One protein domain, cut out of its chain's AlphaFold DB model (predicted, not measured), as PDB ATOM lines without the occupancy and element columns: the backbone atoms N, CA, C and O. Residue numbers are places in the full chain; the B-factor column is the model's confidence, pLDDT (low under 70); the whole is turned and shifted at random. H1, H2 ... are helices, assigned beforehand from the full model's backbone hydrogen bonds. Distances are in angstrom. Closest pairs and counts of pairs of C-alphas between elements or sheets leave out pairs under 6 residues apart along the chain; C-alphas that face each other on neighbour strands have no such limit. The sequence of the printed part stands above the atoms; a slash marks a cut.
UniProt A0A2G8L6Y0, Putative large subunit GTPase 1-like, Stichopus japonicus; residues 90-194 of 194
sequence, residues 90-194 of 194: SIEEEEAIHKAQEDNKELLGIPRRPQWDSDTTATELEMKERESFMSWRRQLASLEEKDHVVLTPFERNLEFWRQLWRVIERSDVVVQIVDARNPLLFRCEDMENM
ATOM      1  N   SER A  90     300.202 201.284 239.572       83.50
ATOM      2  CA  SER A  90     298.747 201.339 239.444       83.50
ATOM      3  C   SER A  90     298.228 202.675 239.983       83.50
ATOM      4  O   SER A  90     298.846 203.273 240.857       83.50
ATOM      5  N   ILE A  91     297.050 203.118 239.538       85.44
ATOM      6  CA  ILE A  91     296.421 204.362 240.025       85.44
ATOM      7  C   ILE A  91     296.262 204.338 241.557       85.44
ATOM      8  O   ILE A  91     296.503 205.335 242.230       85.44
ATOM      9  N   GLU A  92     295.918 203.178 242.126       85.25
ATOM     10  CA  GLU A  92     295.801 202.998 243.582       85.25
ATOM     11  C   GLU A  92     297.159 203.126 244.298       85.25
ATOM     12  O   GLU A  92     297.239 203.647 245.411       85.25
ATOM     13  N   GLU A  93     298.239 202.681 243.653       83.00
ATOM     14  CA  GLU A  93     299.604 202.803 244.174       83.00
ATOM     15  C   GLU A  93     300.103 204.251 244.064       83.00
ATOM     16  O   GLU A  93     300.756 204.737 244.983       83.00
ATOM     17  N   GLU A  94     299.752 204.971 242.992       83.00
ATOM     18  CA  GLU A  94     300.051 206.399 242.831       83.00
ATOM     19  C   GLU A  94     299.387 207.250 243.921       83.00
ATOM     20  O   GLU A  94     300.034 208.125 244.500       83.00
ATOM     21  N   GLU A  95     298.122 206.976 244.257       86.31
ATOM     22  CA  GLU A  95     297.421 207.661 245.351       86.31
ATOM     23  C   GLU A  95     298.059 207.367 246.716       86.31
ATOM     24  O   GLU A  95     298.211 208.274 247.541       86.31
ATOM     25  N   ALA A  96     298.477 206.118 246.949       86.06
ATOM     26  CA  ALA A  96     299.184 205.735 248.168       86.06
ATOM     27  C   ALA A  96     300.550 206.433 248.282       86.06
ATOM     28  O   ALA A  96     300.869 206.964 249.347       86.06
ATOM     29  N   ILE A  97     301.315 206.501 247.184       85.06
ATOM     30  CA  ILE A  97     302.590 207.230 247.108       85.06
ATOM     31  C   ILE A  97     302.364 208.718 247.380       85.06
ATOM     32  O   ILE A  97     303.050 209.292 248.220       85.06
ATOM     33  N   HIS A  98     301.387 209.348 246.721       86.06
ATOM     34  CA  HIS A  98     301.107 210.773 246.908       86.06
ATOM     35  C   HIS A  98     300.710 211.081 248.355       86.06
ATOM     36  O   HIS A  98     301.169 212.061 248.937       86.06
ATOM     37  N   LYS A  99     299.876 210.236 248.966       88.31
ATOM     38  CA  LYS A  99     299.495 210.394 250.371       88.31
ATOM     39  C   LYS A  99     300.700 210.234 251.301       88.31
ATOM     40  O   LYS A  99     300.889 211.061 252.185       88.31
ATOM     41  N   ALA A 100     301.533 209.218 251.072       86.12
ATOM     42  CA  ALA A 100     302.755 209.017 251.843       86.12
ATOM     43  C   ALA A 100     303.729 210.199 251.691       86.12
ATOM     44  O   ALA A 100     304.354 210.602 252.668       86.12
ATOM     45  N   GLN A 101     303.844 210.783 250.497       85.44
ATOM     46  CA  GLN A 101     304.661 211.974 250.260       85.44
ATOM     47  C   GLN A 101     304.126 213.196 251.011       85.44
ATOM     48  O   GLN A 101     304.907 213.886 251.662       85.44
ATOM     49  N   GLU A 102     302.814 213.433 250.973       85.50
ATOM     50  CA  GLU A 102     302.186 214.561 251.670       85.50
ATOM     51  C   GLU A 102     302.341 214.432 253.194       85.50
ATOM     52  O   GLU A 102     302.775 215.374 253.855       85.50
ATOM     53  N   ASP A 103     302.090 213.238 253.743       86.75
ATOM     54  CA  ASP A 103     302.196 212.959 255.181       86.75
ATOM     55  C   ASP A 103     303.639 213.121 255.706       86.75
ATOM     56  O   ASP A 103     303.850 213.447 256.874       86.75
ATOM     57  N   ASN A 104     304.649 212.891 254.855       84.06
ATOM     58  CA  ASN A 104     306.068 212.980 255.217       84.06
ATOM     59  C   ASN A 104     306.757 214.265 254.726       84.06
ATOM     60  O   ASN A 104     307.966 214.409 254.922       84.06
ATOM     61  N   LYS A 105     306.023 215.210 254.125       82.00
ATOM     62  CA  LYS A 105     306.586 216.430 253.523       82.00
ATOM     63  C   LYS A 105     307.414 217.249 254.515       82.00
ATOM     64  O   LYS A 105     308.500 217.710 254.177       82.00
ATOM     65  N   GLU A 106     306.940 217.376 255.754       80.88
ATOM     66  CA  GLU A 106     307.617 218.142 256.813       80.88
ATOM     67  C   GLU A 106     308.951 217.522 257.261       80.88
ATOM     68  O   GLU A 106     309.799 218.208 257.826       80.88
ATOM     69  N   LEU A 107     309.155 216.226 257.009       80.69
ATOM     70  CA  LEU A 107     310.361 215.505 257.413       80.69
ATOM     71  C   LEU A 107     311.478 215.589 256.354       80.69
ATOM     72  O   LEU A 107     312.624 215.264 256.658       80.69
ATOM     73  N   LEU A 108     311.177 216.060 255.136       81.69
ATOM     74  CA  LEU A 108     312.124 216.228 254.021       81.69
ATOM     75  C   LEU A 108     312.882 217.572 254.071       81.69
ATOM     76  O   LEU A 108     313.137 218.198 253.041       81.69
ATOM     77  N   GLY A 109     313.228 218.034 255.273       85.12
ATOM     78  CA  GLY A 109     313.949 219.292 255.478       85.12
ATOM     79  C   GLY A 109     315.442 219.202 255.151       85.12
ATOM     80  O   GLY A 109     316.033 218.119 255.125       85.12
ATOM     81  N   ILE A 110     316.078 220.354 254.940       90.44
ATOM     82  CA  ILE A 110     317.537 220.470 254.799       90.44
ATOM     83  C   ILE A 110     318.203 220.633 256.176       90.44
ATOM     84  O   ILE A 110     317.589 221.169 257.104       90.44
ATOM     85  N   PRO A 111     319.467 220.200 256.361       92.50
ATOM     86  CA  PRO A 111     320.108 220.283 257.666       92.50
ATOM     87  C   PRO A 111     320.275 221.754 258.071       92.50
ATOM     88  O   PRO A 111     320.846 222.566 257.337       92.50
ATOM     89  N   ARG A 112     319.767 222.106 259.256       89.75
ATOM     90  CA  ARG A 112     319.899 223.449 259.835       89.75
ATOM     91  C   ARG A 112     321.241 223.590 260.538       89.75
ATOM     92  O   ARG A 112     321.699 222.662 261.203       89.75
ATOM     93  N   ARG A 113     321.854 224.770 260.438       90.75
ATOM     94  CA  ARG A 113     323.078 225.043 261.187       90.75
ATOM     95  C   ARG A 113     322.750 225.196 262.679       90.75
ATOM     96  O   ARG A 113     321.834 225.950 263.013       90.75
ATOM     97  N   PRO A 114     323.473 224.522 263.590       91.69
ATOM     98  CA  PRO A 114     323.308 224.753 265.020       91.69
ATOM     99  C   PRO A 114     323.705 226.187 265.397       91.69
ATOM    100  O   PRO A 114     324.640 226.755 264.831       91.69
ATOM    101  N   GLN A 115     323.007 226.753 266.384       88.31
ATOM    102  CA  GLN A 115     323.316 228.078 266.921       88.31
ATOM    103  C   GLN A 115     324.724 228.093 267.530       88.31
ATOM    104  O   GLN A 115     325.127 227.150 268.225       88.31
ATOM    105  N   TRP A 116     325.465 229.167 267.265       90.25
ATOM    106  CA  TRP A 116     326.821 229.364 267.757       90.25
ATOM    107  C   TRP A 116     326.968 230.764 268.343       90.25
ATOM    108  O   TRP A 116     326.466 231.738 267.789       90.25
ATOM    109  N   ASP A 117     327.677 230.838 269.463       90.38
ATOM    110  CA  ASP A 117     327.967 232.085 270.165       90.38
ATOM    111  C   ASP A 117     329.460 232.414 270.063       90.38
ATOM    112  O   ASP A 117     330.277 231.547 269.745       90.38
ATOM    113  N   SER A 118     329.836 233.651 270.403       89.19
ATOM    114  CA  SER A 118     331.248 234.091 270.414       89.19
ATOM    115  C   SER A 118     332.134 233.258 271.352       89.19
ATOM    116  O   SER A 118     333.342 233.179 271.144       89.19
ATOM    117  N   ASP A 119     331.528 232.623 272.358       90.56
ATOM    118  CA  ASP A 119     332.209 231.759 273.325       90.56
ATOM    119  C   ASP A 119     332.435 230.327 272.804       90.56
ATOM    120  O   ASP A 119     333.185 229.563 273.410       90.56
ATOM    121  N   THR A 120     331.801 229.937 271.689       89.19
ATOM    122  CA  THR A 120     331.924 228.578 271.139       89.19
ATOM    123  C   THR A 120     333.272 228.415 270.442       89.19
ATOM    124  O   THR A 120     333.606 229.164 269.522       89.19
ATOM    125  N   THR A 121     334.050 227.403 270.834       93.38
ATOM    126  CA  THR A 121     335.325 227.129 270.155       93.38
ATOM    127  C   THR A 121     335.100 226.527 268.767       93.38
ATOM    128  O   THR A 121     334.099 225.857 268.512       93.38
ATOM    129  N   ALA A 122     336.059 226.711 267.854       90.25
ATOM    130  CA  ALA A 122     335.964 226.162 266.496       90.25
ATOM    131  C   ALA A 122     335.751 224.635 266.487       90.25
ATOM    132  O   ALA A 122     334.970 224.118 265.692       90.25
ATOM    133  N   THR A 123     336.399 223.921 267.410       90.31
ATOM    134  CA  THR A 123     336.272 222.465 267.558       90.31
ATOM    135  C   THR A 123     334.914 222.042 268.105       90.31
ATOM    136  O   THR A 123     334.359 221.038 267.665       90.31
ATOM    137  N   GLU A 124     334.352 222.798 269.051       91.75
ATOM    138  CA  GLU A 124     333.010 222.529 269.582       91.75
ATOM    139  C   GLU A 124     331.939 222.770 268.522       91.75
ATOM    140  O   GLU A 124     331.010 221.974 268.394       91.75
ATOM    141  N   LEU A 125     332.084 223.842 267.737       91.38
ATOM    142  CA  LEU A 125     331.179 224.142 266.635       91.38
ATOM    143  C   LEU A 125     331.200 223.028 265.586       91.38
ATOM    144  O   LEU A 125     330.147 222.542 265.188       91.38
ATOM    145  N   GLU A 126     332.389 222.568 265.198       90.12
ATOM    146  CA  GLU A 126     332.539 221.450 264.271       90.12
ATOM    147  C   GLU A 126     331.889 220.160 264.793       90.12
ATOM    148  O   GLU A 126     331.210 219.463 264.037       90.12
ATOM    149  N   MET A 127     332.035 219.851 266.085       90.19
ATOM    150  CA  MET A 127     331.359 218.694 266.679       90.19
ATOM    151  C   MET A 127     329.833 218.836 266.651       90.19
ATOM    152  O   MET A 127     329.161 217.877 266.272       90.19
ATOM    153  N   LYS A 128     329.296 220.016 266.990       92.38
ATOM    154  CA  LYS A 128     327.851 220.295 266.933       92.38
ATOM    155  C   LYS A 128     327.307 220.198 265.507       92.38
ATOM    156  O   LYS A 128     326.252 219.605 265.298       92.38
ATOM    157  N   GLU A 129     328.021 220.747 264.524       92.88
ATOM    158  CA  GLU A 129     327.659 220.655 263.103       92.88
ATOM    159  C   GLU A 129     327.630 219.190 262.641       92.88
ATOM    160  O   GLU A 129     326.670 218.756 262.004       92.88
ATOM    161  N   ARG A 130     328.644 218.404 263.024       91.00
ATOM    162  CA  ARG A 130     328.739 216.972 262.715       91.00
ATOM    163  C   ARG A 130     327.600 216.168 263.350       91.00
ATOM    164  O   ARG A 130     327.003 215.321 262.690       91.00
ATOM    165  N   GLU A 131     327.277 216.436 264.612       91.50
ATOM    166  CA  GLU A 131     326.184 215.771 265.330       91.50
ATOM    167  C   GLU A 131     324.811 216.114 264.736       91.50
ATOM    168  O   GLU A 131     324.006 215.215 264.478       91.50
ATOM    169  N   SER A 132     324.566 217.397 264.459       92.38
ATOM    170  CA  SER A 132     323.339 217.866 263.811       92.38
ATOM    171  C   SER A 132     323.148 217.203 262.444       92.38
ATOM    172  O   SER A 132     322.081 216.656 262.161       92.38
ATOM    173  N   PHE A 133     324.213 217.137 261.641       92.25
ATOM    174  CA  PHE A 133     324.190 216.470 260.346       92.25
ATOM    175  C   PHE A 133     323.921 214.959 260.450       92.25
ATOM    176  O   PHE A 133     323.158 214.414 259.657       92.25
ATOM    177  N   MET A 134     324.480 214.273 261.455       89.62
ATOM    178  CA  MET A 134     324.162 212.860 261.717       89.62
ATOM    179  C   MET A 134     322.708 212.652 262.112       89.62
ATOM    180  O   MET A 134     322.093 211.679 261.677       89.62
ATOM    181  N   SER A 135     322.168 213.529 262.958       90.56
ATOM    182  CA  SER A 135     320.763 213.473 263.360       90.56
ATOM    183  C   SER A 135     319.851 213.608 262.139       90.56
ATOM    184  O   SER A 135     318.976 212.768 261.941       90.56
ATOM    185  N   TRP A 136     320.143 214.574 261.268       91.44
ATOM    186  CA  TRP A 136     319.441 214.766 260.001       91.44
ATOM    187  C   TRP A 136     319.537 213.538 259.076       91.44
ATOM    188  O   TRP A 136     318.515 213.034 258.615       91.44
ATOM    189  N   ARG A 137     320.734 212.963 258.878       89.31
ATOM    190  CA  ARG A 137     320.890 211.735 258.070       89.31
ATOM    191  C   ARG A 137     320.098 210.553 258.630       89.31
ATOM    192  O   ARG A 137     319.539 209.780 257.860       89.31
ATOM    193  N   ARG A 138     320.036 210.406 259.958       88.00
ATOM    194  CA  ARG A 138     319.226 209.360 260.606       88.00
ATOM    195  C   ARG A 138     317.734 209.563 260.353       88.00
ATOM    196  O   ARG A 138     317.048 208.582 260.111       88.00
ATOM    197  N   GLN A 139     317.251 210.807 260.377       88.44
ATOM    198  CA  GLN A 139     315.856 211.117 260.053       88.44
ATOM    199  C   GLN A 139     315.518 210.720 258.613       88.44
ATOM    200  O   GLN A 139     314.501 210.067 258.398       88.44
ATOM    201  N   LEU A 140     316.395 211.032 257.652       88.00
ATOM    202  CA  LEU A 140     316.219 210.609 256.260       88.00
ATOM    203  C   LEU A 140     316.250 209.083 256.100       88.00
ATOM    204  O   LEU A 140     315.387 208.535 255.427       88.00
ATOM    205  N   ALA A 141     317.169 208.382 256.768       85.69
ATOM    206  CA  ALA A 141     317.206 206.918 256.728       85.69
ATOM    207  C   ALA A 141     315.913 206.286 257.283       85.69
ATOM    208  O   ALA A 141     315.401 205.321 256.726       85.69
ATOM    209  N   SER A 142     315.335 206.864 258.343       85.88
ATOM    210  CA  SER A 142     314.032 206.431 258.869       85.88
ATOM    211  C   SER A 142     312.853 206.742 257.939       85.88
ATOM    212  O   SER A 142     311.796 206.135 258.092       85.88
ATOM    213  N   LEU A 143     312.992 207.695 257.010       85.06
ATOM    214  CA  LEU A 143     312.000 207.939 255.958       85.06
ATOM    215  C   LEU A 143     312.134 206.946 254.810       85.06
ATOM    216  O   LEU A 143     311.117 206.497 254.300       85.06
ATOM    217  N   GLU A 144     313.363 206.610 254.426       82.12
ATOM    218  CA  GLU A 144     313.650 205.638 253.368       82.12
ATOM    219  C   GLU A 144     313.173 204.223 253.732       82.12
ATOM    220  O   GLU A 144     312.787 203.458 252.858       82.12
ATOM    221  N   GLU A 145     313.127 203.887 255.026       81.31
ATOM    222  CA  GLU A 145     312.545 202.628 255.511       81.31
ATOM    223  C   GLU A 145     311.008 202.574 255.368       81.31
ATOM    224  O   GLU A 145     310.422 201.495 255.443       81.31
ATOM    225  N   LYS A 146     310.321 203.711 255.171       78.88
ATOM    226  CA  LYS A 146     308.860 203.719 255.008       78.88
ATOM    227  C   LYS A 146     308.469 203.270 253.604       78.88
ATOM    228  O   LYS A 146     308.970 203.789 252.608       78.88
ATOM    229  N   ASP A 147     307.475 202.387 253.536       67.94
ATOM    230  CA  ASP A 147     306.889 201.948 252.271       67.94
ATOM    231  C   ASP A 147     306.426 203.147 251.419       67.94
ATOM    232  O   ASP A 147     305.850 204.113 251.927       67.94
ATOM    233  N   HIS A 148     306.652 203.057 250.104       72.56
ATOM    234  CA  HIS A 148     306.240 204.037 249.086       72.56
ATOM    235  C   HIS A 148     306.945 205.406 249.113       72.56
ATOM    236  O   HIS A 148     306.580 206.289 248.331       72.56
ATOM    237  N   VAL A 149     307.983 205.590 249.938       78.44
ATOM    238  CA  VAL A 149     308.802 206.809 249.945       78.44
ATOM    239  C   VAL A 149     310.165 206.524 249.319       78.44
ATOM    240  O   VAL A 149     310.997 205.831 249.889       78.44
ATOM    241  N   VAL A 150     310.415 207.101 248.143       81.06
ATOM    242  CA  VAL A 150     311.742 207.097 247.513       81.06
ATOM    243  C   VAL A 150     312.324 208.496 247.621       81.06
ATOM    244  O   VAL A 150     311.745 209.460 247.115       81.06
ATOM    245  N   LEU A 151     313.472 208.613 248.288       83.19
ATOM    246  CA  LEU A 151     314.160 209.887 248.439       83.19
ATOM    247  C   LEU A 151     314.875 210.272 247.144       83.19
ATOM    248  O   LEU A 151     315.535 209.458 246.498       83.19
ATOM    249  N   THR A 152     314.791 211.551 246.785       84.62
ATOM    250  CA  THR A 152     315.651 212.106 245.742       84.62
ATOM    251  C   THR A 152     317.107 212.072 246.211       84.62
ATOM    252  O   THR A 152     317.359 212.397 247.378       84.62
ATOM    253  N   PRO A 153     318.075 211.754 245.332       85.88
ATOM    254  CA  PRO A 153     319.488 211.807 245.684       85.88
ATOM    255  C   PRO A 153     319.854 213.161 246.299       85.88
ATOM    256  O   PRO A 153     319.518 214.213 245.753       85.88
ATOM    257  N   PHE A 154     320.542 213.129 247.438       88.62
ATOM    258  CA  PHE A 154     320.913 214.315 248.204       88.62
ATOM    259  C   PHE A 154     322.411 214.325 248.501       88.62
ATOM    260  O   PHE A 154     323.084 213.295 248.459       88.62
ATOM    261  N   GLU A 155     322.938 215.505 248.815       89.88
ATOM    262  CA  GLU A 155     324.354 215.673 249.124       89.88
ATOM    263  C   GLU A 155     324.695 215.075 250.498       89.88
ATOM    264  O   GLU A 155     324.182 215.517 251.532       89.88
ATOM    265  N   ARG A 156     325.576 214.069 250.515       86.25
ATOM    266  CA  ARG A 156     326.020 213.389 251.743       86.25
ATOM    267  C   ARG A 156     327.262 214.032 252.373       86.25
ATOM    268  O   ARG A 156     327.609 213.693 253.504       86.25
ATOM    269  N   ASN A 157     327.930 214.958 251.683       87.06
ATOM    270  CA  ASN A 157     329.105 215.662 252.189       87.06
ATOM    271  C   ASN A 157     328.721 216.907 253.016       87.06
ATOM    272  O   ASN A 157     328.174 217.879 252.495       87.06
ATOM    273  N   LEU A 158     329.079 216.913 254.306       88.94
ATOM    274  CA  LEU A 158     328.840 218.037 255.224       88.94
ATOM    275  C   LEU A 158     329.461 219.357 254.738       88.94
ATOM    276  O   LEU A 158     328.922 220.431 255.000       88.94
ATOM    277  N   GLU A 159     330.580 219.314 254.019       87.38
ATOM    278  CA  GLU A 159     331.268 220.538 253.607       87.38
ATOM    279  C   GLU A 159     330.491 221.327 252.538       87.38
ATOM    280  O   GLU A 159     330.595 222.552 252.483       87.38
ATOM    281  N   PHE A 160     329.643 220.663 251.744       89.75
ATOM    282  CA  PHE A 160     328.704 221.352 250.849       89.75
ATOM    283  C   PHE A 160     327.601 222.063 251.636       89.75
ATOM    284  O   PHE A 160     327.291 223.223 251.363       89.75
ATOM    285  N   TRP A 161     327.065 221.418 252.671       92.19
ATOM    286  CA  TRP A 161     326.077 222.040 253.554       92.19
ATOM    287  C   TRP A 161     326.659 223.228 254.326       92.19
ATOM    288  O   TRP A 161     326.014 224.269 254.425       92.19
ATOM    289  N   ARG A 162     327.925 223.150 254.758       91.12
ATOM    290  CA  ARG A 162     328.649 224.297 255.335       91.12
ATOM    291  C   ARG A 162     328.750 225.475 254.370       91.12
ATOM    292  O   ARG A 162     328.674 226.622 254.807       91.12
ATOM    293  N   GLN A 163     328.932 225.226 253.074       89.69
ATOM    294  CA  GLN A 163     328.931 226.299 252.077       89.69
ATOM    295  C   GLN A 163     327.555 226.941 251.956       89.69
ATOM    296  O   GLN A 163     327.475 228.168 251.975       89.69
ATOM    297  N   LEU A 164     326.490 226.136 251.905       90.69
ATOM    298  CA  LEU A 164     325.123 226.651 251.899       90.69
ATOM    299  C   LEU A 164     324.870 227.542 253.121       90.69
ATOM    300  O   LEU A 164     324.452 228.685 252.960       90.69
ATOM    301  N   TRP A 165     325.208 227.071 254.324       92.19
ATOM    302  CA  TRP A 165     325.038 227.851 255.552       92.19
ATOM    303  C   TRP A 165     325.803 229.177 255.514       92.19
ATOM    304  O   TRP A 165     325.228 230.226 255.786       92.19
ATOM    305  N   ARG A 166     327.075 229.161 255.091       90.75
ATOM    306  CA  ARG A 166     327.888 230.383 254.947       90.75
ATOM    307  C   ARG A 166     327.295 231.370 253.938       90.75
ATOM    308  O   ARG A 166     327.461 232.574 254.114       90.75
ATOM    309  N   VAL A 167     326.675 230.881 252.861       90.88
ATOM    310  CA  VAL A 167     326.034 231.730 251.844       90.88
ATOM    311  C   VAL A 167     324.756 232.345 252.396       90.88
ATOM    312  O   VAL A 167     324.590 233.555 252.271       90.88
ATOM    313  N   ILE A 168     323.899 231.548 253.036       90.75
ATOM    314  CA  ILE A 168     322.638 232.020 253.622       90.75
ATOM    315  C   ILE A 168     322.908 233.083 254.690       90.75
ATOM    316  O   ILE A 168     322.327 234.157 254.639       90.75
ATOM    317  N   GLU A 169     323.860 232.845 255.592       89.56
ATOM    318  CA  GLU A 169     324.174 233.782 256.681       89.56
ATOM    319  C   GLU A 169     324.755 235.119 256.214       89.56
ATOM    320  O   GLU A 169     324.629 236.130 256.900       89.56
ATOM    321  N   ARG A 170     325.452 235.129 255.074       90.56
ATOM    322  CA  ARG A 170     326.132 236.326 254.561       90.56
ATOM    323  C   ARG A 170     325.308 237.105 253.544       90.56
ATOM    324  O   ARG A 170     325.747 238.182 253.145       90.56
ATOM    325  N   SER A 171     324.194 236.550 253.079       92.38
ATOM    326  CA  SER A 171     323.401 237.127 251.997       92.38
ATOM    327  C   SER A 171     322.142 237.774 252.547       92.38
ATOM    328  O   SER A 171     321.381 237.140 253.264       92.38
ATOM    329  N   ASP A 172     321.875 239.013 252.138       92.81
ATOM    330  CA  ASP A 172     320.609 239.681 252.466       92.81
ATOM    331  C   ASP A 172     319.432 239.124 251.647       92.81
ATOM    332  O   ASP A 172     318.274 239.219 252.050       92.81
ATOM    333  N   VAL A 173     319.720 238.567 250.465       92.56
ATOM    334  CA  VAL A 173     318.727 238.012 249.537       92.56
ATOM    335  C   VAL A 173     319.239 236.691 248.973       92.56
ATOM    336  O   VAL A 173     320.337 236.629 248.420       92.56
ATOM    337  N   VAL A 174     318.410 235.649 249.055       91.31
ATOM    338  CA  VAL A 174     318.649 234.334 248.444       91.31
ATOM    339  C   VAL A 174     317.654 234.137 247.300       91.31
ATOM    340  O   VAL A 174     316.461 234.383 247.458       91.31
ATOM    341  N   VAL A 175     318.142 233.708 246.133       92.94
ATOM    342  CA  VAL A 175     317.312 233.461 244.944       92.94
ATOM    343  C   VAL A 175     317.416 231.992 244.556       92.94
ATOM    344  O   VAL A 175     318.508 231.504 244.270       92.94
ATOM    345  N   GLN A 176     316.278 231.299 244.503       90.81
ATOM    346  CA  GLN A 176     316.202 229.923 244.022       90.81
ATOM    347  C   GLN A 176     315.905 229.902 242.520       90.81
ATOM    348  O   GLN A 176     314.907 230.453 242.057       90.81
ATOM    349  N   ILE A 177     316.778 229.252 241.752       93.00
ATOM    350  CA  ILE A 177     316.579 229.029 240.319       93.00
ATOM    351  C   ILE A 177     315.850 227.697 240.149       93.00
ATOM    352  O   ILE A 177     316.319 226.672 240.639       93.00
ATOM    353  N   VAL A 178     314.720 227.712 239.441       94.44
ATOM    354  CA  VAL A 178     313.888 226.526 239.191       94.44
ATOM    355  C   VAL A 178     313.794 226.217 237.698       94.44
ATOM    356  O   VAL A 178     313.804 227.123 236.862       94.44
ATOM    357  N   ASP A 179     313.682 224.934 237.352       95.19
ATOM    358  CA  ASP A 179     313.400 224.506 235.980       95.19
ATOM    359  C   ASP A 179     311.918 224.749 235.650       95.19
ATOM    360  O   ASP A 179     311.020 224.275 236.349       95.19
ATOM    361  N   ALA A 180     311.653 225.462 234.552       95.25
ATOM    362  CA  ALA A 180     310.302 225.820 234.123       95.25
ATOM    363  C   ALA A 180     309.416 224.615 233.751       95.25
ATOM    364  O   ALA A 180     308.197 224.759 233.679       95.25
ATOM    365  N   ARG A 181     309.998 223.433 233.505       94.81
ATOM    366  CA  ARG A 181     309.251 222.213 233.154       94.81
ATOM    367  C   ARG A 181     308.504 221.619 234.341       94.81
ATOM    368  O   ARG A 181     307.440 221.042 234.151       94.81
ATOM    369  N   ASN A 182     309.064 221.738 235.543       90.69
ATOM    370  CA  ASN A 182     308.417 221.295 236.772       90.69
ATOM    371  C   ASN A 182     308.861 222.172 237.955       90.69
ATOM    372  O   ASN A 182     309.653 221.737 238.790       90.69
ATOM    373  N   PRO A 183     308.383 223.425 238.031       92.31
ATOM    374  CA  PRO A 183     308.889 224.393 239.000       92.31
ATOM    375  C   PRO A 183     308.579 224.008 240.452       92.31
ATOM    376  O   PRO A 183     309.335 224.378 241.343       92.31
ATOM    377  N   LEU A 184     307.498 223.259 240.691       89.00
ATOM    378  CA  LEU A 184     307.106 222.824 242.034       89.00
ATOM    379  C   LEU A 184     308.054 221.761 242.594       89.00
ATOM    380  O   LEU A 184     308.338 221.793 243.783       89.00
ATOM    381  N   LEU A 185     308.592 220.881 241.745       88.06
ATOM    382  CA  LEU A 185     309.563 219.865 242.164       88.06
ATOM    383  C   LEU A 185     310.897 220.477 242.612       88.06
ATOM    384  O   LEU A 185     311.525 219.981 243.540       88.06
ATOM    385  N   PHE A 186     311.348 221.540 241.942       89.19
ATOM    386  CA  PHE A 186     312.631 222.185 242.248       89.19
ATOM    387  C   PHE A 186     312.523 223.288 243.301       89.19
ATOM    388  O   PHE A 186     313.553 223.799 243.741       89.19
ATOM    389  N   ARG A 187     311.306 223.678 243.699       90.06
ATOM    390  CA  ARG A 187     311.085 224.637 244.782       90.06
ATOM    391  C   ARG A 187     311.280 223.934 246.121       90.06
ATOM    392  O   ARG A 187     310.696 222.887 246.368       90.06
ATOM    393  N   CYS A 188     312.064 224.543 247.003       88.62
ATOM    394  CA  CYS A 188     312.271 224.030 248.352       88.62
ATOM    395  C   CYS A 188     311.592 224.973 249.345       88.62
ATOM    396  O   CYS A 188     312.151 226.011 249.691       88.62
ATOM    397  N   GLU A 189     310.386 224.612 249.793       87.75
ATOM    398  CA  GLU A 189     309.637 225.388 250.796       87.75
ATOM    399  C   GLU A 189     310.415 225.505 252.115       87.75
ATOM    400  O   GLU A 189     310.357 226.528 252.790       87.75
ATOM    401  N   ASP A 190     311.215 224.492 252.456       87.56
ATOM    402  CA  ASP A 190     312.011 224.490 253.681       87.56
ATOM    403  C   ASP A 190     313.132 225.547 253.681       87.56
ATOM    404  O   ASP A 190     313.567 225.978 254.748       87.56
ATOM    405  N   MET A 191     313.584 226.025 252.514       85.81
ATOM    406  CA  MET A 191     314.519 227.158 252.467       85.81
ATOM    407  C   MET A 191     313.858 228.492 252.824       85.81
ATOM    408  O   MET A 191     314.556 229.418 253.223       85.81
ATOM    409  N   GLU A 192     312.535 228.609 252.681       85.94
ATOM    410  CA  GLU A 192     311.800 229.845 252.985       85.94
ATOM    411  C   GLU A 192     311.647 230.055 254.501       85.94
ATOM    412  O   GLU A 192     311.507 231.188 254.953       85.94
ATOM    413  N   ASN A 193     311.717 228.970 255.282       82.19
ATOM    414  CA  ASN A 193     311.542 228.956 256.738       82.19
ATOM    415  C   ASN A 193     312.870 228.822 257.518       82.19
ATOM    416  O   ASN A 193     312.845 228.455 258.697       82.19
ATOM    417  N   MET A 194     314.014 229.031 256.852       74.44
ATOM    418  CA  MET A 194     315.359 228.836 257.416       74.44
ATOM    419  C   MET A 194     315.848 230.011 258.260       74.44
ATOM    420  O   MET A 194     315.490 231.167 257.946       74.44
TER     421      MET A 194
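What this domain is: This is residues 90 to 194 of the 194 residues of the protein "Putative large subunit GTPase 1-like" of Stichopus japonicus (UniProt A0A2G8L6Y0). One long helix, H2, runs along a loose, elongated body, with the stretch of residues 104 to 121 folded alongside it in the opposite direction and H1 reaching out past the far end of H2. From near the middle of H2 the helix H3 leads away steeply, and residues 171 to 182 then turn back to the tiny H4, leaving an open loop into which the tail, residues 187 to 194, folds. The printed part has 105 residues with four named helices, in the order H1, H2, H3, H4, and no named strand; the class is all helix. The whole is loose, with a radius of gyration of the C-alphas of 16.5 A, and spans 56 by 32 by 20 A.

Where its parts are: Start with H2, residues 122 to 144: find C-alpha 122 at (335.964, 226.162, 266.496), and from there the helix runs 33.0 A to C-alpha 144 at (313.650, 205.638, 253.368). Look back to H1, residues 91 to 103, which begins with C-alpha 91 at (296.421, 204.362, 240.025) and is 18.4 A long. Beyond H2 comes H3, residues 158 to 170, 18.5 A from first to last C-alpha. The last helix, H4, holds residues 183 to 186, four residues, and ends with C-alpha 186 at (312.631, 222.185, 242.248).

How they stand to each other: Look first at Phe 133 of H2 and Leu 158 of H3, the closest C-alphas of the two helices, 7.1 A apart. H2 and H3 are close but not clearly touching, with 2 pairs of C-alphas within 8 A. They run opposite ways at a steep tilt of 68 degrees, only just short of about perpendicular, and their centres are 14.6 A apart. H1 is apart from H2, H3 and H4. H4 is likewise apart from H2 and H3. In the backbones of H1, H2 and H3 you will find each O i to N i+4 pair within hydrogen-bond range; H4 is too short for such a pair, and its one O i to N i+3 pair is not within range.

The domain as a whole: The two C-alphas farthest apart are those of Ser 90 and Asp 119, 56.5 A. The printed part runs from residue 90 to 194, the chain's last residue, and has no cut. The links are long: 18 residues from H1 to H2, 13 from H2 to H3 and 12 from H3 to H4. Residues 118 to 123 stand free, as do residues 180 to 185, of which 183 to 185 belong to H4. In the B-factor column the mean pLDDT of the printed part is 87.9, and in this model residue 147 is the one printed residue under 70.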